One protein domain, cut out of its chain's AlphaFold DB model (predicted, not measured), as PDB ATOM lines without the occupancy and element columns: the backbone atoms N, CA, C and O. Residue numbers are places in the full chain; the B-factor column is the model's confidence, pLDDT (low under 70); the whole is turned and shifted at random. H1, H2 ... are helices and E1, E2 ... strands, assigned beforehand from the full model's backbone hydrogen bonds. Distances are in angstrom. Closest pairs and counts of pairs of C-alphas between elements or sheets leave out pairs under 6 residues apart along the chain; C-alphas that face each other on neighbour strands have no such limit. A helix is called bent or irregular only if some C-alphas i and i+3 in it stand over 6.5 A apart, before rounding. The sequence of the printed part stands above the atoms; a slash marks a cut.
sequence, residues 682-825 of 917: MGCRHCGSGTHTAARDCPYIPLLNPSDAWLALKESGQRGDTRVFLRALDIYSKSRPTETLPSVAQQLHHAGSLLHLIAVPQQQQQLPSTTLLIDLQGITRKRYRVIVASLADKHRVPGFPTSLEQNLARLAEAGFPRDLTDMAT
ATOM      1  N   MET A 682     -14.692  -8.892 -54.845       66.94
ATOM      2  CA  MET A 682     -14.762  -8.518 -53.435       66.94
ATOM      3  C   MET A 682     -15.048  -7.027 -53.259       66.94
ATOM      4  O   MET A 682     -14.328  -6.188 -53.792       66.94
ATOM      5  N   GLY A 683     -16.051  -6.695 -52.443       72.69
ATOM      6  CA  GLY A 683     -16.383  -5.325 -52.060       72.69
ATOM      7  C   GLY A 683     -15.206  -4.592 -51.418       72.69
ATOM      8  O   GLY A 683     -14.726  -4.989 -50.353       72.69
ATOM      9  N   CYS A 684     -14.761  -3.486 -52.018       82.31
ATOM     10  CA  CYS A 684     -13.727  -2.657 -51.410       82.31
ATOM     11  C   CYS A 684     -14.197  -2.074 -50.069       82.31
ATOM     12  O   CYS A 684     -15.228  -1.409 -49.971       82.31
ATOM     13  N   ARG A 685     -13.376  -2.269 -49.033       81.50
ATOM     14  CA  ARG A 685     -13.644  -1.913 -47.628       81.50
ATOM     15  C   ARG A 685     -14.074  -0.458 -47.380       81.50
ATOM     16  O   ARG A 685     -14.702  -0.188 -46.363       81.50
ATOM     17  N   HIS A 686     -13.712   0.478 -48.257       86.38
ATOM     18  CA  HIS A 686     -13.964   1.916 -48.058       86.38
ATOM     19  C   HIS A 686     -15.294   2.408 -48.642       86.38
ATOM     20  O   HIS A 686     -15.759   3.478 -48.262       86.38
ATOM     21  N   CYS A 687     -15.919   1.635 -49.534       85.19
ATOM     22  CA  CYS A 687     -17.149   2.020 -50.241       85.19
ATOM     23  C   CYS A 687     -18.203   0.900 -50.342       85.19
ATOM     24  O   CYS A 687     -19.375   1.169 -50.606       85.19
ATOM     25  N   GLY A 688     -17.806  -0.359 -50.151       81.06
ATOM     26  CA  GLY A 688     -18.645  -1.546 -50.319       81.06
ATOM     27  C   GLY A 688     -19.008  -1.882 -51.773       81.06
ATOM     28  O   GLY A 688     -19.811  -2.785 -51.990       81.06
ATOM     29  N   SER A 689     -18.434  -1.202 -52.772       78.06
ATOM     30  CA  SER A 689     -18.579  -1.591 -54.181       78.06
ATOM     31  C   SER A 689     -17.528  -2.638 -54.555       78.06
ATOM     32  O   SER A 689     -16.334  -2.385 -54.420       78.06
ATOM     33  N   GLY A 690     -17.966  -3.785 -55.068       76.94
ATOM     34  CA  GLY A 690     -17.137  -4.876 -55.603       76.94
ATOM     35  C   GLY A 690     -16.611  -4.629 -57.013       76.94
ATOM     36  O   GLY A 690     -15.855  -5.438 -57.533       76.94
ATOM     37  N   THR A 691     -16.918  -3.468 -57.605       79.31
ATOM     38  CA  THR A 691     -16.287  -2.985 -58.846       79.31
ATOM     39  C   THR A 691     -14.757  -2.913 -58.764       79.31
ATOM     40  O   THR A 691     -14.105  -2.769 -59.792       79.31
ATOM     41  N   HIS A 692     -14.186  -2.998 -57.560       81.69
ATOM     42  CA  HIS A 692     -12.762  -3.142 -57.303       81.69
ATOM     43  C   HIS A 692     -12.521  -3.779 -55.925       81.69
ATOM     44  O   HIS A 692     -13.282  -3.546 -54.987       81.69
ATOM     45  N   THR A 693     -11.428  -4.535 -55.790       75.38
ATOM     46  CA  THR A 693     -11.048  -5.235 -54.545       75.38
ATOM     47  C   THR A 693      -9.989  -4.484 -53.733       75.38
ATOM     48  O   THR A 693     -10.035  -4.459 -52.496       75.38
ATOM     49  N   ALA A 694      -9.023  -3.874 -54.423       82.69
ATOM     50  CA  ALA A 694      -7.879  -3.202 -53.830       82.69
ATOM     51  C   ALA A 694      -8.218  -1.760 -53.424       82.69
ATOM     52  O   ALA A 694      -9.017  -1.074 -54.058       82.69
ATOM     53  N   ALA A 695      -7.574  -1.276 -52.359       82.75
ATOM     54  CA  ALA A 695      -7.792   0.075 -51.841       82.75
ATOM     55  C   ALA A 695      -7.453   1.165 -52.880       82.75
ATOM     56  O   ALA A 695      -8.167   2.162 -52.988       82.75
ATOM     57  N   ARG A 696      -6.405   0.937 -53.685       88.19
ATOM     58  CA  ARG A 696      -5.919   1.856 -54.728       88.19
ATOM     59  C   ARG A 696      -7.007   2.322 -55.705       88.19
ATOM     60  O   ARG A 696      -7.057   3.494 -56.064       88.19
ATOM     61  N   ASP A 697      -7.922   1.429 -56.056       88.88
ATOM     62  CA  ASP A 697      -8.941   1.646 -57.083       88.88
ATOM     63  C   ASP A 697     -10.184   2.381 -56.527       88.88
ATOM     64  O   ASP A 697     -11.111   2.723 -57.260       88.88
ATOM     65  N   CYS A 698     -10.213   2.667 -55.218       91.19
ATOM     66  CA  CYS A 698     -11.380   3.235 -54.550       91.19
ATOM     67  C   CYS A 698     -11.506   4.753 -54.729       91.19
ATOM     68  O   CYS A 698     -10.614   5.485 -54.285       91.19
ATOM     69  N   PRO A 699     -12.624   5.287 -55.263       92.38
ATOM     70  CA  PRO A 699     -12.801   6.731 -55.432       92.38
ATOM     71  C   PRO A 699     -12.932   7.491 -54.100       92.38
ATOM     72  O   PRO A 699     -12.646   8.682 -54.054       92.38
ATOM     73  N   TYR A 700     -13.302   6.810 -53.009       93.06
ATOM     74  CA  TYR A 700     -13.455   7.406 -51.673       93.06
ATOM     75  C   TYR A 700     -12.132   7.539 -50.900       93.06
ATOM     76  O   TYR A 700     -12.080   8.238 -49.890       93.06
ATOM     77  N   ILE A 701     -11.058   6.891 -51.365       95.31
ATOM     78  CA  ILE A 701      -9.711   7.097 -50.826       95.31
ATOM     79  C   ILE A 701      -9.095   8.291 -51.572       95.31
ATOM     80  O   ILE A 701      -9.018   8.245 -52.806       95.31
ATOM     81  N   PRO A 702      -8.652   9.357 -50.878       96.44
ATOM     82  CA  PRO A 702      -8.063  10.512 -51.542       96.44
ATOM     83  C   PRO A 702      -6.773  10.108 -52.261       96.44
ATOM     84  O   PRO A 702      -5.928   9.408 -51.703       96.44
ATOM     85  N   LEU A 703      -6.624  10.555 -53.508       96.81
ATOM     86  CA  LEU A 703      -5.367  10.443 -54.239       96.81
ATOM     87  C   LEU A 703      -4.460  11.597 -53.792       96.81
ATOM     88  O   LEU A 703      -4.690  12.743 -54.165       96.81
ATOM     89  N   LEU A 704      -3.464  11.289 -52.962       97.62
ATOM     90  CA  LEU A 704      -2.382  12.213 -52.612       97.62
ATOM     91  C   LEU A 704      -1.145  11.913 -53.465       97.62
ATOM     92  O   LEU A 704      -0.990  10.792 -53.959       97.62
ATOM     93  N   ASN A 705      -0.234  12.882 -53.591       97.81
ATOM     94  CA  ASN A 705       1.055  12.631 -54.234       97.81
ATOM     95  C   ASN A 705       1.832  11.550 -53.457       97.81
ATOM     96  O   ASN A 705       1.726  11.495 -52.227       97.81
ATOM     97  N   PRO A 706       2.684  10.742 -54.115       97.81
ATOM     98  CA  PRO A 706       3.441   9.682 -53.446       97.81
ATOM     99  C   PRO A 706       4.305  10.154 -52.268       97.81
ATOM    100  O   PRO A 706       4.497   9.403 -51.316       97.81
ATOM    101  N   SER A 707       4.813  11.392 -52.316       97.94
ATOM    102  CA  SER A 707       5.577  12.005 -51.220       97.94
ATOM    103  C   SER A 707       4.693  12.327 -50.010       97.94
ATOM    104  O   SER A 707       5.028  11.968 -48.882       97.94
ATOM    105  N   ASP A 708       3.531  12.940 -50.240       98.31
ATOM    106  CA  ASP A 708       2.606  13.367 -49.182       98.31
ATOM    107  C   ASP A 708       1.926  12.161 -48.521       98.31
ATOM    108  O   ASP A 708       1.779  12.097 -47.300       98.31
ATOM    109  N   ALA A 709       1.576  11.154 -49.328       98.25
ATOM    110  CA  ALA A 709       1.058   9.876 -48.856       98.25
ATOM    111  C   ALA A 709       2.093   9.114 -48.009       98.25
ATOM    112  O   ALA A 709       1.754   8.582 -46.950       98.25
ATOM    113  N   TRP A 710       3.365   9.105 -48.434       98.31
ATOM    114  CA  TRP A 710       4.459   8.534 -47.647       98.31
ATOM    115  C   TRP A 710       4.686   9.295 -46.336       98.31
ATOM    116  O   TRP A 710       4.851   8.673 -45.284       98.31
ATOM    117  N   LEU A 711       4.636  10.631 -46.364       98.25
ATOM    118  CA  LEU A 711       4.768  11.467 -45.170       98.25
ATOM    119  C   LEU A 711       3.645  11.183 -44.161       98.25
ATOM    120  O   LEU A 711       3.934  10.966 -42.986       98.25
ATOM    121  N   ALA A 712       2.392  11.087 -44.616       98.44
ATOM    122  CA  ALA A 712       1.252  10.725 -43.772       98.44
ATOM    123  C   ALA A 712       1.369   9.301 -43.188       98.44
ATOM    124  O   ALA A 712       1.019   9.066 -42.025       98.44
ATOM    125  N   LEU A 713       1.891   8.341 -43.960       98.44
ATOM    126  CA  LEU A 713       2.145   6.974 -43.490       98.44
ATOM    127  C   LEU A 713       3.275   6.930 -42.447       98.44
ATOM    128  O   LEU A 713       3.127   6.288 -41.405       98.44
ATOM    129  N   LYS A 714       4.366   7.670 -42.671       98.25
ATOM    130  CA  LYS A 714       5.463   7.813 -41.706       98.25
ATOM    131  C   LYS A 714       4.996   8.490 -40.417       98.25
ATOM    132  O   LYS A 714       5.270   7.979 -39.334       98.25
ATOM    133  N   GLU A 715       4.270   9.603 -40.514       98.12
ATOM    134  CA  GLU A 715       3.802  10.351 -39.343       98.12
ATOM    135  C   GLU A 715       2.812   9.527 -38.507       98.12
ATOM    136  O   GLU A 715       2.946   9.431 -37.288       98.12
ATOM    137  N   SER A 716       1.845   8.863 -39.144       98.06
ATOM    138  CA  SER A 716       0.908   7.981 -38.434       98.06
ATOM    139  C   SER A 716       1.597   6.758 -37.812       98.06
ATOM    140  O   SER A 716       1.228   6.347 -36.709       98.06
ATOM    141  N   GLY A 717       2.653   6.241 -38.450       97.88
ATOM    142  CA  GLY A 717       3.537   5.214 -37.895       97.88
ATOM    143  C   GLY A 717       4.350   5.684 -36.684       97.88
ATOM    144  O   GLY A 717       4.522   4.925 -35.732       97.88
ATOM    145  N   GLN A 718       4.788   6.947 -36.667       97.94
ATOM    146  CA  GLN A 718       5.452   7.585 -35.520       97.94
ATOM    147  C   GLN A 718       4.478   7.934 -34.382       97.94
ATOM    148  O   GLN A 718       4.841   7.828 -33.215       97.94
ATOM    149  N   ARG A 719       3.228   8.298 -34.697       97.62
ATOM    150  CA  ARG A 719       2.162   8.568 -33.711       97.62
ATOM    151  C   ARG A 719       1.639   7.304 -33.010       97.62
ATOM    152  O   ARG A 719       0.977   7.419 -31.984       97.62
ATOM    153  N   GLY A 720       1.892   6.113 -33.558       97.25
ATOM    154  CA  GLY A 720       1.461   4.836 -32.974       97.25
ATOM    155  C   GLY A 720      -0.025   4.485 -33.165       97.25
ATOM    156  O   GLY A 720      -0.470   3.452 -32.669       97.25
ATOM    157  N   ASP A 721      -0.805   5.295 -33.891       97.31
ATOM    158  CA  ASP A 721      -2.237   5.045 -34.112       97.31
ATOM    159  C   ASP A 721      -2.463   4.072 -35.281       97.31
ATOM    160  O   ASP A 721      -2.423   4.445 -36.454       97.31
ATOM    161  N   THR A 722      -2.784   2.819 -34.954       96.75
ATOM    162  CA  THR A 722      -3.085   1.749 -35.917       96.75
ATOM    163  C   THR A 722      -4.229   2.084 -36.889       96.75
ATOM    164  O   THR A 722      -4.218   1.626 -38.032       96.75
ATOM    165  N   ARG A 723      -5.237   2.865 -36.472       96.19
ATOM    166  CA  ARG A 723      -6.417   3.218 -37.290       96.19
ATOM    167  C   ARG A 723      -6.148   4.378 -38.245       96.19
ATOM    168  O   ARG A 723      -6.800   4.462 -39.290       96.19
ATOM    169  N   VAL A 724      -5.243   5.287 -37.889       97.44
ATOM    170  CA  VAL A 724      -4.753   6.328 -38.806       97.44
ATOM    171  C   VAL A 724      -3.710   5.728 -39.746       97.44
ATOM    172  O   VAL A 724      -3.838   5.902 -40.953       97.44
ATOM    173  N   PHE A 725      -2.779   4.919 -39.230       98.19
ATOM    174  CA  PHE A 725      -1.763   4.214 -40.017       98.19
ATOM    175  C   PHE A 725      -2.365   3.340 -41.119       98.19
ATOM    176  O   PHE A 725      -1.951   3.443 -42.268       98.19
ATOM    177  N   LEU A 726      -3.391   2.529 -40.822       97.00
ATOM    178  CA  LEU A 726      -4.050   1.718 -41.854       97.00
ATOM    179  C   LEU A 726      -4.696   2.576 -42.954       97.00
ATOM    180  O   LEU A 726      -4.619   2.210 -44.121       97.00
ATOM    181  N   ARG A 727      -5.275   3.737 -42.614       96.44
ATOM    182  CA  ARG A 727      -5.836   4.661 -43.617       96.44
ATOM    183  C   ARG A 727      -4.751   5.368 -44.428       96.44
ATOM    184  O   ARG A 727      -4.914   5.520 -45.632       96.44
ATOM    185  N   ALA A 728      -3.638   5.746 -43.805       98.00
ATOM    186  CA  ALA A 728      -2.485   6.295 -44.512       98.00
ATOM    187  C   ALA A 728      -1.816   5.250 -45.425       98.00
ATOM    188  O   ALA A 728      -1.370   5.594 -46.513       98.00
ATOM    189  N   LEU A 729      -1.813   3.970 -45.037       97.88
ATOM    190  CA  LEU A 729      -1.326   2.860 -45.859       97.88
ATOM    191  C   LEU A 729      -2.237   2.598 -47.065       97.88
ATOM    192  O   LEU A 729      -1.735   2.412 -48.172       97.88
ATOM    193  N   ASP A 730      -3.558   2.629 -46.867       96.50
ATOM    194  CA  ASP A 730      -4.530   2.546 -47.962       96.50
ATOM    195  C   ASP A 730      -4.302   3.703 -48.970       96.50
ATOM    196  O   ASP A 730      -4.185   3.454 -50.171       96.50
ATOM    197  N   ILE A 731      -4.117   4.946 -48.493       97.62
ATOM    198  CA  ILE A 731      -3.772   6.121 -49.327       97.62
ATOM    199  C   ILE A 731      -2.407   5.954 -50.020       97.62
ATOM    200  O   ILE A 731      -2.278   6.257 -51.207       97.62
ATOM    201  N   TYR A 732      -1.392   5.429 -49.328       98.12
ATOM    202  CA  TYR A 732      -0.074   5.193 -49.919       98.12
ATOM    203  C   TYR A 732      -0.131   4.151 -51.040       98.12
ATOM    204  O   TYR A 732       0.386   4.414 -52.126       98.12
ATOM    205  N   SER A 733      -0.858   3.045 -50.842       96.81
ATOM    206  CA  SER A 733      -1.083   2.028 -51.884       96.81
ATOM    207  C   SER A 733      -1.827   2.579 -53.105       96.81
ATOM    208  O   SER A 733      -1.578   2.141 -54.226       96.81
ATOM    209  N   LYS A 734      -2.680   3.596 -52.912       96.38
ATOM    210  CA  LYS A 734      -3.308   4.347 -54.003       96.38
ATOM    211  C   LYS A 734      -2.323   5.242 -54.758       96.38
ATOM    212  O   LYS A 734      -2.366   5.291 -55.981       96.38
ATOM    213  N   SER A 735      -1.429   5.926 -54.045       97.75
ATOM    214  CA  SER A 735      -0.401   6.779 -54.660       97.75
ATOM    215  C   SER A 735       0.715   5.990 -55.364       97.75
ATOM    216  O   SER A 735       1.322   6.491 -56.306       97.75
ATOM    217  N   ARG A 736       0.987   4.752 -54.924       97.50
ATOM    218  CA  ARG A 736       2.000   3.851 -55.492       97.50
ATOM    219  C   ARG A 736       1.438   2.430 -55.675       97.50
ATOM    220  O   ARG A 736       1.729   1.551 -54.863       97.50
ATOM    221  N   PRO A 737       0.676   2.166 -56.752       96.12
ATOM    222  CA  PRO A 737       0.046   0.862 -56.986       96.12
ATOM    223  C   PRO A 737       1.039  -0.278 -57.288       96.12
ATOM    224  O   PRO A 737       0.632  -1.439 -57.311       96.12
ATOM    225  N   THR A 738       2.316   0.046 -57.522       96.81
ATOM    226  CA  THR A 738       3.430  -0.888 -57.757       96.81
ATOM    227  C   THR A 738       4.184  -1.297 -56.487       96.81
ATOM    228  O   THR A 738       4.942  -2.264 -56.527       96.81
ATOM    229  N   GLU A 739       3.994  -0.608 -55.357       97.38
ATOM    230  CA  GLU A 739       4.659  -0.966 -54.095       97.38
ATOM    231  C   GLU A 739       4.151  -2.311 -53.549       97.38
ATOM    232  O   GLU A 739       3.022  -2.741 -53.800       97.38
ATOM    233  N   THR A 740       5.003  -2.984 -52.776       97.94
ATOM    234  CA  THR A 740       4.758  -4.329 -52.236       97.94
ATOM    235  C   THR A 740       4.791  -4.311 -50.709       97.94
ATOM    236  O   THR A 740       5.424  -3.455 -50.094       97.94
ATOM    237  N   LEU A 741       4.145  -5.280 -50.055       98.06
ATOM    238  CA  LEU A 741       4.187  -5.381 -48.590       98.06
ATOM    239  C   LEU A 741       5.625  -5.442 -48.017       98.06
ATOM    240  O   LEU A 741       5.870  -4.748 -47.026       98.06
ATOM    241  N   PRO A 742       6.591  -6.174 -48.618       98.44
ATOM    242  CA  PRO A 742       7.997  -6.104 -48.221       98.44
ATOM    243  C   PRO A 742       8.629  -4.718 -48.405       98.44
ATOM    244  O   PRO A 742       9.239  -4.216 -47.461       98.44
ATOM    245  N   SER A 743       8.472  -4.068 -49.567       98.25
ATOM    246  CA  SER A 743       9.127  -2.774 -49.826       98.25
ATOM    247  C   SER A 743       8.613  -1.675 -48.891       98.25
ATOM    248  O   SER A 743       9.416  -0.966 -48.284       98.25
ATOM    249  N   VAL A 744       7.298  -1.609 -48.648       98.31
ATOM    250  CA  VAL A 744       6.718  -0.676 -47.665       98.31
ATOM    251  C   VAL A 744       7.198  -0.991 -46.240       98.31
ATOM    252  O   VAL A 744       7.523  -0.076 -45.483       98.31
ATOM    253  N   ALA A 745       7.302  -2.268 -45.854       98.12
ATOM    254  CA  ALA A 745       7.800  -2.647 -44.528       98.12
ATOM    255  C   ALA A 745       9.284  -2.299 -44.321       98.12
ATOM    256  O   ALA A 745       9.659  -1.856 -43.231       98.12
ATOM    257  N   GLN A 746      10.116  -2.448 -45.355       98.25
ATOM    258  CA  GLN A 746      11.522  -2.045 -45.330       98.25
ATOM    259  C   GLN A 746      11.660  -0.519 -45.232       98.25
ATOM    260  O   GLN A 746      12.378  -0.030 -44.359       98.25
ATOM    261  N   GLN A 747      10.910   0.237 -46.045       98.06
ATOM    262  CA  GLN A 747      10.854   1.703 -45.968       98.06
ATOM    263  C   GLN A 747      10.429   2.176 -44.563       98.06
ATOM    264  O   GLN A 747      11.051   3.076 -44.000       98.06
ATOM    265  N   LEU A 748       9.421   1.537 -43.951       98.06
ATOM    266  CA  LEU A 748       8.956   1.845 -42.589       98.06
ATOM    267  C   LEU A 748       9.994   1.526 -41.505       98.06
ATOM    268  O   LEU A 748      10.084   2.252 -40.513       98.06
ATOM    269  N   HIS A 749      10.774   0.456 -41.684       97.62
ATOM    270  CA  HIS A 749      11.871   0.111 -40.783       97.62
ATOM    271  C   HIS A 749      13.007   1.139 -40.879       97.62
ATOM    272  O   HIS A 749      13.414   1.689 -39.858       97.62
ATOM    273  N   HIS A 750      13.445   1.480 -42.098       98.00
ATOM    274  CA  HIS A 750      14.466   2.509 -42.335       98.00
ATOM    275  C   HIS A 750      14.016   3.901 -41.841       98.00
ATOM    276  O   HIS A 750      14.836   4.702 -41.405       98.00
ATOM    277  N   ALA A 751      12.710   4.191 -41.872       97.69
ATOM    278  CA  ALA A 751      12.137   5.455 -41.414       97.69
ATOM    279  C   ALA A 751      11.953   5.576 -39.887       97.69
ATOM    280  O   ALA A 751      11.516   6.638 -39.430       97.69
ATOM    281  N   GLY A 752      12.246   4.526 -39.107       97.44
ATOM    282  CA  GLY A 752      12.098   4.533 -37.646       97.44
ATOM    283  C   GLY A 752      10.644   4.635 -37.164       97.44
ATOM    284  O   GLY A 752      10.375   5.293 -36.160       97.44
ATOM    285  N   SER A 753       9.695   4.040 -37.896       97.88
ATOM    286  CA  SER A 753       8.285   3.964 -37.478       97.88
ATOM    287  C   SER A 753       8.127   3.184 -36.163       97.88
ATOM    288  O   SER A 753       8.847   2.215 -35.943       97.88
ATOM    289  N   LEU A 754       7.160   3.551 -35.309       97.62
ATOM    290  CA  LEU A 754       6.810   2.754 -34.118       97.62
ATOM    291  C   LEU A 754       5.874   1.582 -34.449       97.62
ATOM    292  O   LEU A 754       5.777   0.636 -33.663       97.62
ATOM    293  N   LEU A 755       5.177   1.655 -35.588       98.19
ATOM    294  CA  LEU A 755       4.316   0.606 -36.137       98.19
ATOM    295  C   LEU A 755       4.970  -0.053 -37.354       98.19
ATOM    296  O   LEU A 755       5.460   0.636 -38.251       98.19
ATOM    297  N   HIS A 756       4.900  -1.380 -37.425       97.88
ATOM    298  CA  HIS A 756       5.407  -2.156 -38.555       97.88
ATOM    299  C   HIS A 756       4.336  -3.089 -39.120       97.88
ATOM    300  O   HIS A 756       3.445  -3.554 -38.405       97.88
ATOM    301  N   LEU A 757       4.469  -3.391 -40.413       98.00
ATOM    302  CA  LEU A 757       3.761  -4.491 -41.060       98.00
ATOM    303  C   LEU A 757       4.440  -5.798 -40.647       98.00
ATOM    304  O   LEU A 757       5.642  -5.961 -40.861       98.00
ATOM    305  N   ILE A 758       3.691  -6.715 -40.038       97.75
ATOM    306  CA  ILE A 758       4.213  -7.994 -39.547       97.75
ATOM    307  C   ILE A 758       3.398  -9.134 -40.154       97.75
ATOM    308  O   ILE A 758       2.175  -9.172 -40.013       97.75
ATOM    309  N   ALA A 759       4.079 -10.067 -40.818       97.75
ATOM    310  CA  ALA A 759       3.475 -11.254 -41.409       97.75
ATOM    311  C   ALA A 759       3.480 -12.425 -40.412       97.75
ATOM    312  O   ALA A 759       4.510 -13.047 -40.111       97.75
ATOM    313  N   VAL A 760       2.291 -12.721 -39.891       96.31
ATOM    314  CA  VAL A 760       2.043 -13.785 -38.915       96.31
ATOM    315  C   VAL A 760       1.520 -15.023 -39.651       96.31
ATOM    316  O   VAL A 760       0.668 -14.877 -40.533       96.31
ATOM    317  N   PRO A 761       1.986 -16.245 -39.323       95.62
ATOM    318  CA  PRO A 761       1.387 -17.467 -39.847       95.62
ATOM    319  C   PRO A 761      -0.110 -17.498 -39.541       95.62
ATOM    320  O   PRO A 761      -0.514 -17.262 -38.400       95.62
ATOM    321  N   GLN A 762      -0.936 -17.814 -40.538       89.50
ATOM    322  CA  GLN A 762      -2.331 -18.138 -40.277       89.50
ATOM    323  C   GLN A 762      -2.372 -19.418 -39.433       89.50
ATOM    324  O   GLN A 762      -2.172 -20.518 -39.944       89.50
ATOM    325  N   GLN A 763      -2.629 -19.284 -38.129       83.56
ATOM    326  CA  GLN A 763      -2.983 -20.435 -37.303       83.56
ATOM    327  C   GLN A 763      -4.249 -21.053 -37.908       83.56
ATOM    328  O   GLN A 763      -5.283 -20.390 -37.999       83.56
ATOM    329  N   GLN A 764      -4.142 -22.305 -38.362       57.09
ATOM    330  CA  GLN A 764      -5.080 -22.951 -39.294       57.09
ATOM    331  C   GLN A 764      -6.537 -23.047 -38.800       57.09
ATOM    332  O   GLN A 764      -7.416 -23.425 -39.564       57.09
ATOM    333  N   GLN A 765      -6.803 -22.715 -37.535       55.28
ATOM    334  CA  GLN A 765      -8.077 -22.949 -36.856       55.28
ATOM    335  C   GLN A 765      -9.012 -21.725 -36.773       55.28
ATOM    336  O   GLN A 765     -10.153 -21.902 -36.356       55.28
ATOM    337  N   GLN A 766      -8.565 -20.494 -37.088       71.75
ATOM    338  CA  GLN A 766      -9.322 -19.267 -36.735       71.75
ATOM    339  C   GLN A 766      -9.314 -18.110 -37.762       71.75
ATOM    340  O   GLN A 766      -9.426 -16.944 -37.381       71.75
ATOM    341  N   LEU A 767      -9.253 -18.396 -39.065       85.31
ATOM    342  CA  LEU A 767      -9.939 -17.524 -40.033       85.31
ATOM    343  C   LEU A 767     -11.242 -18.218 -40.455       85.31
ATOM    344  O   LEU A 767     -11.193 -19.413 -40.755       85.31
ATOM    345  N   PRO A 768     -12.391 -17.515 -40.481       88.19
ATOM    346  CA  PRO A 768     -13.597 -18.013 -41.134       88.19
ATOM    347  C   PRO A 768     -13.304 -18.468 -42.567       88.19
ATOM    348  O   PRO A 768     -12.475 -17.867 -43.251       88.19
ATOM    349  N   SER A 769     -14.043 -19.461 -43.068       84.56
ATOM    350  CA  SER A 769     -14.022 -19.827 -44.497       84.56
ATOM    351  C   SER A 769     -14.448 -18.671 -45.413       84.56
ATOM    352  O   SER A 769     -14.152 -18.682 -46.603       84.56
ATOM    353  N   THR A 770     -15.109 -17.659 -44.845       88.06
ATOM    354  CA  THR A 770     -15.467 -16.399 -45.492       88.06
ATOM    355  C   THR A 770     -14.351 -15.353 -45.456       88.06
ATOM    356  O   THR A 770     -14.549 -14.291 -46.016       88.06
ATOM    357  N   THR A 771     -13.189 -15.569 -44.833       91.12
ATOM    358  CA  THR A 771     -12.106 -14.567 -44.826       91.12
ATOM    359  C   THR A 771     -11.029 -14.888 -45.860       91.12
ATOM    360  O   THR A 771     -10.337 -15.900 -45.752       91.12
ATOM    361  N   LEU A 772     -10.816 -13.979 -46.816       91.94
ATOM    362  CA  LEU A 772      -9.699 -14.038 -47.762       91.94
ATOM    363  C   LEU A 772      -8.569 -13.082 -47.354       91.94
ATOM    364  O   LEU A 772      -8.801 -12.016 -46.784       91.94
ATOM    365  N   LEU A 773      -7.328 -13.471 -47.658       94.19
ATOM    366  CA  LEU A 773      -6.129 -12.654 -47.459       94.19
ATOM    367  C   LEU A 773      -5.727 -12.004 -48.794       94.19
ATOM    368  O   LEU A 773      -5.451 -12.721 -49.759       94.19
ATOM    369  N   ILE A 774      -5.702 -10.665 -48.839       94.38
ATOM    370  CA  ILE A 774      -5.376  -9.853 -50.030       94.38
ATOM    371  C   ILE A 774      -4.201  -8.913 -49.736       94.38
ATOM    372  O   ILE A 774      -4.192  -8.260 -48.691       94.38
ATOM    373  N   ASP A 775      -3.226  -8.803 -50.636       96.56
ATOM    374  CA  ASP A 775      -2.159  -7.798 -50.522       96.56
ATOM    375  C   ASP A 775      -2.573  -6.386 -51.001       96.56
ATOM    376  O   ASP A 775      -3.740  -6.112 -51.289       96.56
ATOM    377  N   LEU A 776      -1.605  -5.462 -51.061       95.38
ATOM    378  CA  LEU A 776      -1.810  -4.079 -51.520       95.38
ATOM    379  C   LEU A 776      -2.149  -3.971 -53.021       95.38
ATOM    380  O   LEU A 776      -2.725  -2.969 -53.442       95.38
ATOM    381  N   GLN A 777      -1.801  -4.983 -53.818       94.31
ATOM    382  CA  GLN A 777      -1.967  -5.004 -55.274       94.31
ATOM    383  C   GLN A 777      -3.274  -5.691 -55.707       94.31
ATOM    384  O   GLN A 777      -3.612  -5.672 -56.890       94.31
ATOM    385  N   GLY A 778      -4.022  -6.264 -54.756       92.00
ATOM    386  CA  GLY A 778      -5.264  -7.002 -54.997       92.00
ATOM    387  C   GLY A 778      -5.074  -8.517 -55.139       92.00
ATOM    388  O   GLY A 778      -6.051  -9.229 -55.373       92.00
ATOM    389  N   ILE A 779      -3.850  -9.033 -54.978       93.12
ATOM    390  CA  ILE A 779      -3.552 -10.459 -55.149       93.12
ATOM    391  C   ILE A 779      -4.041 -11.223 -53.915       93.12
ATOM    392  O   ILE A 779      -3.645 -10.943 -52.779       93.12
ATOM    393  N   THR A 780      -4.918 -12.198 -54.153       93.06
ATOM    394  CA  THR A 780      -5.564 -13.028 -53.125       93.06
ATOM    395  C   THR A 780      -4.737 -14.284 -52.796       93.06
ATOM    396  O   THR A 780      -3.593 -14.416 -53.229       93.06
ATOM    397  N   ARG A 781      -5.300 -15.227 -52.018       89.12
ATOM    398  CA  ARG A 781      -4.700 -16.543 -51.679       89.12
ATOM    399  C   ARG A 781      -3.330 -16.476 -50.975       89.12
ATOM    400  O   ARG A 781      -2.560 -17.432 -51.013       89.12
ATOM    401  N   LYS A 782      -3.035 -15.360 -50.309       95.56
ATOM    402  CA  LYS A 782      -1.814 -15.164 -49.515       95.56
ATOM    403  C   LYS A 782      -1.781 -16.127 -48.315       95.56
ATOM    404  O   LYS A 782      -2.827 -16.415 -47.740       95.56
ATOM    405  N   ARG A 783      -0.596 -16.631 -47.937       95.50
ATOM    406  CA  ARG A 783      -0.404 -17.628 -46.857       95.50
ATOM    407  C   ARG A 783      -0.297 -17.010 -45.458       95.50
ATOM    408  O   ARG A 783      -0.623 -17.665 -44.467       95.50
ATOM    409  N   TYR A 784       0.181 -15.770 -45.361       96.94
ATOM    410  CA  TYR A 784       0.409 -15.084 -44.085       96.94
ATOM    411  C   TYR A 784      -0.592 -13.948 -43.871       96.94
ATOM    412  O   TYR A 784      -0.951 -13.216 -44.792       96.94
ATOM    413  N   ARG A 785      -1.015 -13.751 -42.622       96.31
ATOM    414  CA  ARG A 785      -1.855 -12.614 -42.246       96.31
ATOM    415  C   ARG A 785      -0.964 -11.420 -41.915       96.31
ATOM    416  O   ARG A 785      -0.150 -11.501 -40.995       96.31
ATOM    417  N   VAL A 786      -1.164 -10.296 -42.602       97.25
ATOM    418  CA  VAL A 786      -0.589  -9.012 -42.179       97.25
ATOM    419  C   VAL A 786      -1.323  -8.526 -40.933       97.25
ATOM    420  O   VAL A 786      -2.555  -8.426 -40.909       97.25
ATOM    421  N   ILE A 787      -0.555  -8.173 -39.908       96.81
ATOM    422  CA  ILE A 787      -1.001  -7.318 -38.809       96.81
ATOM    423  C   ILE A 787      -0.174  -6.031 -38.790       96.81
ATOM    424  O   ILE A 787       0.940  -5.980 -39.310       96.81
ATOM    425  N   VAL A 788      -0.722  -5.004 -38.147       97.50
ATOM    426  CA  VAL A 788       0.009  -3.791 -37.777       97.50
ATOM    427  C   VAL A 788       0.183  -3.817 -36.266       97.50
ATOM    428  O   VAL A 788      -0.810  -3.848 -35.541       97.50
ATOM    429  N   ALA A 789       1.428  -3.830 -35.798       97.12
ATOM    430  CA  ALA A 789       1.763  -3.822 -34.375       97.12
ATOM    431  C   ALA A 789       3.093  -3.091 -34.141       97.12
ATOM    432  O   ALA A 789       3.857  -2.862 -35.084       97.12
ATOM    433  N   SER A 790       3.378  -2.732 -32.889       97.25
ATOM    434  CA  SER A 790       4.698  -2.223 -32.521       97.25
ATOM    435  C   SER A 790       5.684  -3.366 -32.274       97.25
ATOM    436  O   SER A 790       5.291  -4.455 -31.858       97.25
ATOM    437  N   LEU A 791       6.986  -3.117 -32.455       94.12
ATOM    438  CA  LEU A 791       8.032  -4.062 -32.035       94.12
ATOM    439  C   LEU A 791       7.982  -4.346 -30.522       94.12
ATOM    440  O   LEU A 791       8.334  -5.446 -30.098       94.12
ATOM    441  N   ALA A 792       7.475  -3.403 -29.718       94.94
ATOM    442  CA  ALA A 792       7.236  -3.599 -28.287       94.94
ATOM    443  C   ALA A 792       6.195  -4.702 -27.987       94.94
ATOM    444  O   ALA A 792       6.255  -5.344 -26.939       94.94
ATOM    445  N   ASP A 793       5.271  -4.977 -28.915       92.44
ATOM    446  CA  ASP A 793       4.240  -6.013 -28.780       92.44
ATOM    447  C   ASP A 793       4.710  -7.413 -29.221       92.44
ATOM    448  O   ASP A 793       3.912  -8.352 -29.208       92.44
ATOM    449  N   LYS A 794       5.999  -7.601 -29.566       92.06
ATOM    450  CA  LYS A 794       6.569  -8.874 -30.067       92.06
ATOM    451  C   LYS A 794       6.184 -10.107 -29.238       92.06
ATOM    452  O   LYS A 794       5.951 -11.173 -29.798       92.06
ATOM    453  N   HIS A 795       6.067  -9.963 -27.919       91.31
ATOM    454  CA  HIS A 795       5.718 -11.059 -27.005       91.31
ATOM    455  C   HIS A 795       4.213 -11.387 -26.931       91.31
ATOM    456  O   HIS A 795       3.846 -12.402 -26.347       91.31
ATOM    457  N   ARG A 796       3.334 -10.542 -27.489       92.31
ATOM    458  CA  ARG A 796       1.867 -10.704 -27.438       92.31
ATOM    459  C   ARG A 796       1.290 -11.462 -28.632       92.31
ATOM    460  O   ARG A 796       0.137 -11.881 -28.578       92.31
ATOM    461  N   VAL A 797       2.064 -11.625 -29.705       90.31
ATOM    462  CA  VAL A 797       1.609 -12.218 -30.969       90.31
ATOM    463  C   VAL A 797       2.304 -13.570 -31.181       90.31
ATOM    464  O   VAL A 797       3.519 -13.596 -31.396       90.31
ATOM    465  N   PRO A 798       1.585 -14.707 -31.151       92.00
ATOM    466  CA  PRO A 798       2.191 -16.003 -31.436       92.00
ATOM    467  C   PRO A 798       2.665 -16.066 -32.896       92.00
ATOM    468  O   PRO A 798       1.987 -15.592 -33.803       92.00
ATOM    469  N   GLY A 799       3.839 -16.657 -33.133       93.00
ATOM    470  CA  GLY A 799       4.417 -16.782 -34.478       93.00
ATOM    471  C   GLY A 799       5.095 -15.518 -35.030       93.00
ATOM    472  O   GLY A 799       5.453 -15.507 -36.212       93.00
ATOM    473  N   PHE A 800       5.300 -14.478 -34.210       95.75
ATOM    474  CA  PHE A 800       6.058 -13.273 -34.580       95.75
ATOM    475  C   PHE A 800       7.439 -13.640 -35.178       95.75
ATOM    476  O   PHE A 800       8.130 -14.491 -34.613       95.75
ATOM    477  N   PRO A 801       7.859 -13.043 -36.310       96.56
ATOM    478  CA  PRO A 801       9.113 -13.399 -36.980       96.56
ATOM    479  C   PRO A 801      10.359 -13.084 -36.135       96.56
ATOM    480  O   PRO A 801      10.414 -12.107 -35.381       96.56
ATOM    481  N   THR A 802      11.390 -13.923 -36.250       96.38
ATOM    482  CA  THR A 802      12.617 -13.776 -35.453       96.38
ATOM    483  C   THR A 802      13.435 -12.560 -35.891       96.38
ATOM    484  O   THR A 802      13.814 -11.764 -35.026       96.38
ATOM    485  N   SER A 803      13.623 -12.390 -37.205       97.06
ATOM    486  CA  SER A 803      14.363 -11.303 -37.865       97.06
ATOM    487  C   SER A 803      13.480 -10.458 -38.801       97.06
ATOM    488  O   SER A 803      12.372 -10.856 -39.169       97.06
ATOM    489  N   LEU A 804      13.990  -9.290 -39.218       97.00
ATOM    490  CA  LEU A 804      13.360  -8.457 -40.253       97.00
ATOM    491  C   LEU A 804      13.284  -9.194 -41.596       97.00
ATOM    492  O   LEU A 804      12.244  -9.183 -42.238       97.00
ATOM    493  N   GLU A 805      14.358  -9.868 -41.994       98.00
ATOM    494  CA  GLU A 805      14.440 -10.648 -43.233       98.00
ATOM    495  C   GLU A 805      13.360 -11.741 -43.301       98.00
ATOM    496  O   GLU A 805      12.621 -11.822 -44.282       98.00
ATOM    497  N   GLN A 806      13.162 -12.499 -42.214       97.75
ATOM    498  CA  GLN A 806      12.076 -13.480 -42.132       97.75
ATOM    499  C   GLN A 806      10.693 -12.814 -42.230       97.75
ATOM    500  O   GLN A 806       9.767 -13.397 -42.794       97.75
ATOM    501  N   ASN A 807      10.530 -11.597 -41.700       98.19
ATOM    502  CA  ASN A 807       9.295 -10.834 -41.872       98.19
ATOM    503  C   ASN A 807       9.084 -10.422 -43.339       98.19
ATOM    504  O   ASN A 807       7.988 -10.606 -43.855       98.19
ATOM    505  N   LEU A 808      10.120  -9.920 -44.020       98.25
ATOM    506  CA  LEU A 808      10.059  -9.506 -45.427       98.25
ATOM    507  C   LEU A 808       9.728 -10.684 -46.356       98.25
ATOM    508  O   LEU A 808       8.823 -10.563 -47.179       98.25
ATOM    509  N   ALA A 809      10.368 -11.842 -46.164       98.12
ATOM    510  CA  ALA A 809      10.066 -13.058 -46.923       98.12
ATOM    511  C   ALA A 809       8.597 -13.491 -46.753       98.12
ATOM    512  O   ALA A 809       7.888 -13.715 -47.733       98.12
ATOM    513  N   ARG A 810       8.092 -13.523 -45.511       97.88
ATOM    514  CA  ARG A 810       6.676 -13.823 -45.239       97.88
ATOM    515  C   ARG A 810       5.722 -12.750 -45.777       97.88
ATOM    516  O   ARG A 810       4.602 -13.086 -46.141       97.88
ATOM    517  N   LEU A 811       6.132 -11.476 -45.818       97.88
ATOM    518  CA  LEU A 811       5.309 -10.361 -46.304       97.88
ATOM    519  C   LEU A 811       5.026 -10.432 -47.812       97.88
ATOM    520  O   LEU A 811       3.971  -9.963 -48.230       97.88
ATOM    521  N   ALA A 812       5.900 -11.045 -48.617       97.88
ATOM    522  CA  ALA A 812       5.633 -11.286 -50.041       97.88
ATOM    523  C   ALA A 812       4.413 -12.213 -50.238       97.88
ATOM    524  O   ALA A 812       3.532 -11.969 -51.071       97.88
ATOM    525  N   GLU A 813       4.315 -13.232 -49.383       97.44
ATOM    526  CA  GLU A 813       3.187 -14.161 -49.294       97.44
ATOM    527  C   GLU A 813       2.105 -13.721 -48.286       97.44
ATOM    528  O   GLU A 813       1.269 -14.540 -47.897       97.44
ATOM    529  N   ALA A 814       2.088 -12.458 -47.842       97.62
ATOM    530  CA  ALA A 814       1.113 -11.970 -46.866       97.62
ATOM    531  C   ALA A 814      -0.031 -11.160 -47.486       97.62
ATOM    532  O   ALA A 814       0.114 -10.539 -48.533       97.62
ATOM    533  N   GLY A 815      -1.174 -11.141 -46.797       96.56
ATOM    534  CA  GLY A 815      -2.314 -10.290 -47.124       96.56
ATOM    535  C   GLY A 815      -3.052  -9.797 -45.879       96.56
ATOM    536  O   GLY A 815      -2.983 -10.399 -44.804       96.56
ATOM    537  N   PHE A 816      -3.772  -8.690 -46.014       96.00
ATOM    538  CA  PHE A 816      -4.751  -8.248 -45.030       96.00
ATOM    539  C   PHE A 816      -6.013  -9.116 -45.116       96.00
ATOM    540  O   PHE A 816      -6.454  -9.430 -46.222       96.00
ATOM    541  N   PRO A 817      -6.638  -9.462 -43.977       94.44
ATOM    542  CA  PRO A 817      -7.925 -10.136 -43.987       94.44
ATOM    543  C   PRO A 817      -9.029  -9.213 -44.516       94.44
ATOM    544  O   PRO A 817      -9.102  -8.023 -44.181       94.44
ATOM    545  N   ARG A 818      -9.900  -9.799 -45.333       90.44
ATOM    546  CA  ARG A 818     -11.191  -9.272 -45.772       90.44
ATOM    547  C   ARG A 818     -12.226 -10.361 -45.531       90.44
ATOM    548  O   ARG A 818     -12.077 -11.452 -46.078       90.44
ATOM    549  N   ASP A 819     -13.231 -10.082 -44.710       89.56
ATOM    550  CA  ASP A 819     -14.368 -10.987 -44.586       89.56
ATOM    551  C   ASP A 819     -15.318 -10.761 -45.767       89.56
ATOM    552  O   ASP A 819     -15.676  -9.630 -46.094       89.56
ATOM    553  N   LEU A 820     -15.712 -11.847 -46.419       80.75
ATOM    554  CA  LEU A 820     -16.691 -11.866 -47.496       80.75
ATOM    555  C   LEU A 820     -18.108 -11.584 -46.970       80.75
ATOM    556  O   LEU A 820     -18.964 -11.198 -47.757       80.75
ATOM    557  N   THR A 821     -18.355 -11.732 -45.661       76.50
ATOM    558  CA  THR A 821     -19.640 -11.385 -45.020       76.50
ATOM    559  C   THR A 821     -19.792  -9.894 -44.707       76.50
ATOM    560  O   THR A 821     -20.919  -9.407 -44.667       76.50
ATOM    561  N   ASP A 822     -18.689  -9.143 -44.579       67.38
ATOM    562  CA  ASP A 822     -18.708  -7.667 -44.525       67.38
ATOM    563  C   ASP A 822     -19.101  -7.050 -45.887       67.38
ATOM    564  O   ASP A 822     -19.408  -5.859 -45.985       67.38
ATOM    565  N   MET A 823     -19.082  -7.845 -46.961       66.62
ATOM    566  CA  MET A 823     -19.528  -7.421 -48.282       66.62
ATOM    567  C   MET A 823     -21.046  -7.545 -48.354       66.62
ATOM    568  O   MET A 823     -21.585  -8.647 -48.288       66.62
ATOM    569  N   ALA A 824     -21.735  -6.420 -48.546       60.72
ATOM    570  CA  ALA A 824     -23.180  -6.424 -48.725       60.72
ATOM    571  C   ALA A 824     -23.584  -7.389 -49.856       60.72
ATOM    572  O   ALA A 824     -23.201  -7.204 -51.017       60.72
ATOM    573  N   THR A 825     -24.373  -8.408 -49.509       70.00
ATOM    574  CA  THR A 825     -25.214  -9.117 -50.468       70.00
ATOM    575  C   THR A 825     -26.343  -8.188 -50.885       70.00
ATOM    576  O   THR A 825     -27.008  -7.543 -50.069       70.00
TER     577      THR A 825
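This is residues 682 to 825 of the 917 residues of a protein of Syncephalastrum racemosum (UniProt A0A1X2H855). A strongly twisted sheet of four strands has H3 and H5 side by side over one face, where E1 and E3 lie, and a helical hairpin of H1 and H2 near the end where E1 begins and E3 ends. The short H4 only grazes the sheet, and a long stretch with no named element, residues 682 to 705, loops round before H1. The printed part has 144 residues with five named helices and four named strands, in the order H1 H2 H3 E1 E2 E3 H4 H5 E4, and its class is mixed, helices and strands. The sheet is mixed, in the order E1 E3 E4 E2. The whole is compact, with a radius of gyration of the C-alphas of 14.6 A and spans of 40 by 40 by 24 A.

Find C-alpha 755 at (4.316, 0.606, -36.137); from there E1 runs 18.7 A to residue 761. E3, residues 784 to 790, covers 17.8 A; E2 is residues 771 to 774, 9.7 A. E4, residues 814 to 819, runs 15.7 A and ends at C-alpha 819, (-14.368, -10.987, -44.586). H1 starts at C-alpha 706, (3.441, 9.682, -53.446), and runs 19.8 A to 719. H2 is residues 722 to 735, 19.6 A; H3, 741 to 750, 14.4 A; H4, 791 to 796, 10.2 A; H5, 804 to 812, 12.8 A. H4 is irregular: C-alphas 792 and 795 are 7.7 A apart.

Start at E1 and E3, antiparallel at 147 degrees, with N 758 and O 787 at 2.9 A. E3 and E4 are parallel, with N 786 and O 815 at 2.9 A, and E3, H4, H5 and E4 make a strand-helix-strand unit, two parallel neighbour strands with helices between. E4 and E2 are antiparallel, with N 816 and O 774 at 2.7 A. The pairing is staggered: E4 pairs with E3 over 814 to 815 and with E2 over 816 to 819. H3 and H5 are on the same face, at heights over the sheet of 8.8 A and 8.3 A. They touch, closest at the C-alphas of Pro 742 and Leu 808, 4.9 A, with a shallow tilt of 28 degrees, opposite ways. H1 and H2, a helical hairpin, touch at Leu 713 and Ala 728, their closest C-alphas, 4.8 A; H1 only grazes the sheet. H1 and H5 are apart. Every O i to N i+4 pair is within hydrogen-bond range in H1, H3 and H5; H2 has 9 of 10, and H4 has 0 of 2 but 2 of 3 O i to N i+3 pairs.

The two C-alphas farthest apart are those of His 750 and Thr 825, 42.1 A. The printed part has no cut, and no link between named elements is long. Look for pLDDT under 70 at residue 682, 764 to 765 and 822 to 824; the mean of the printed part is 92.4.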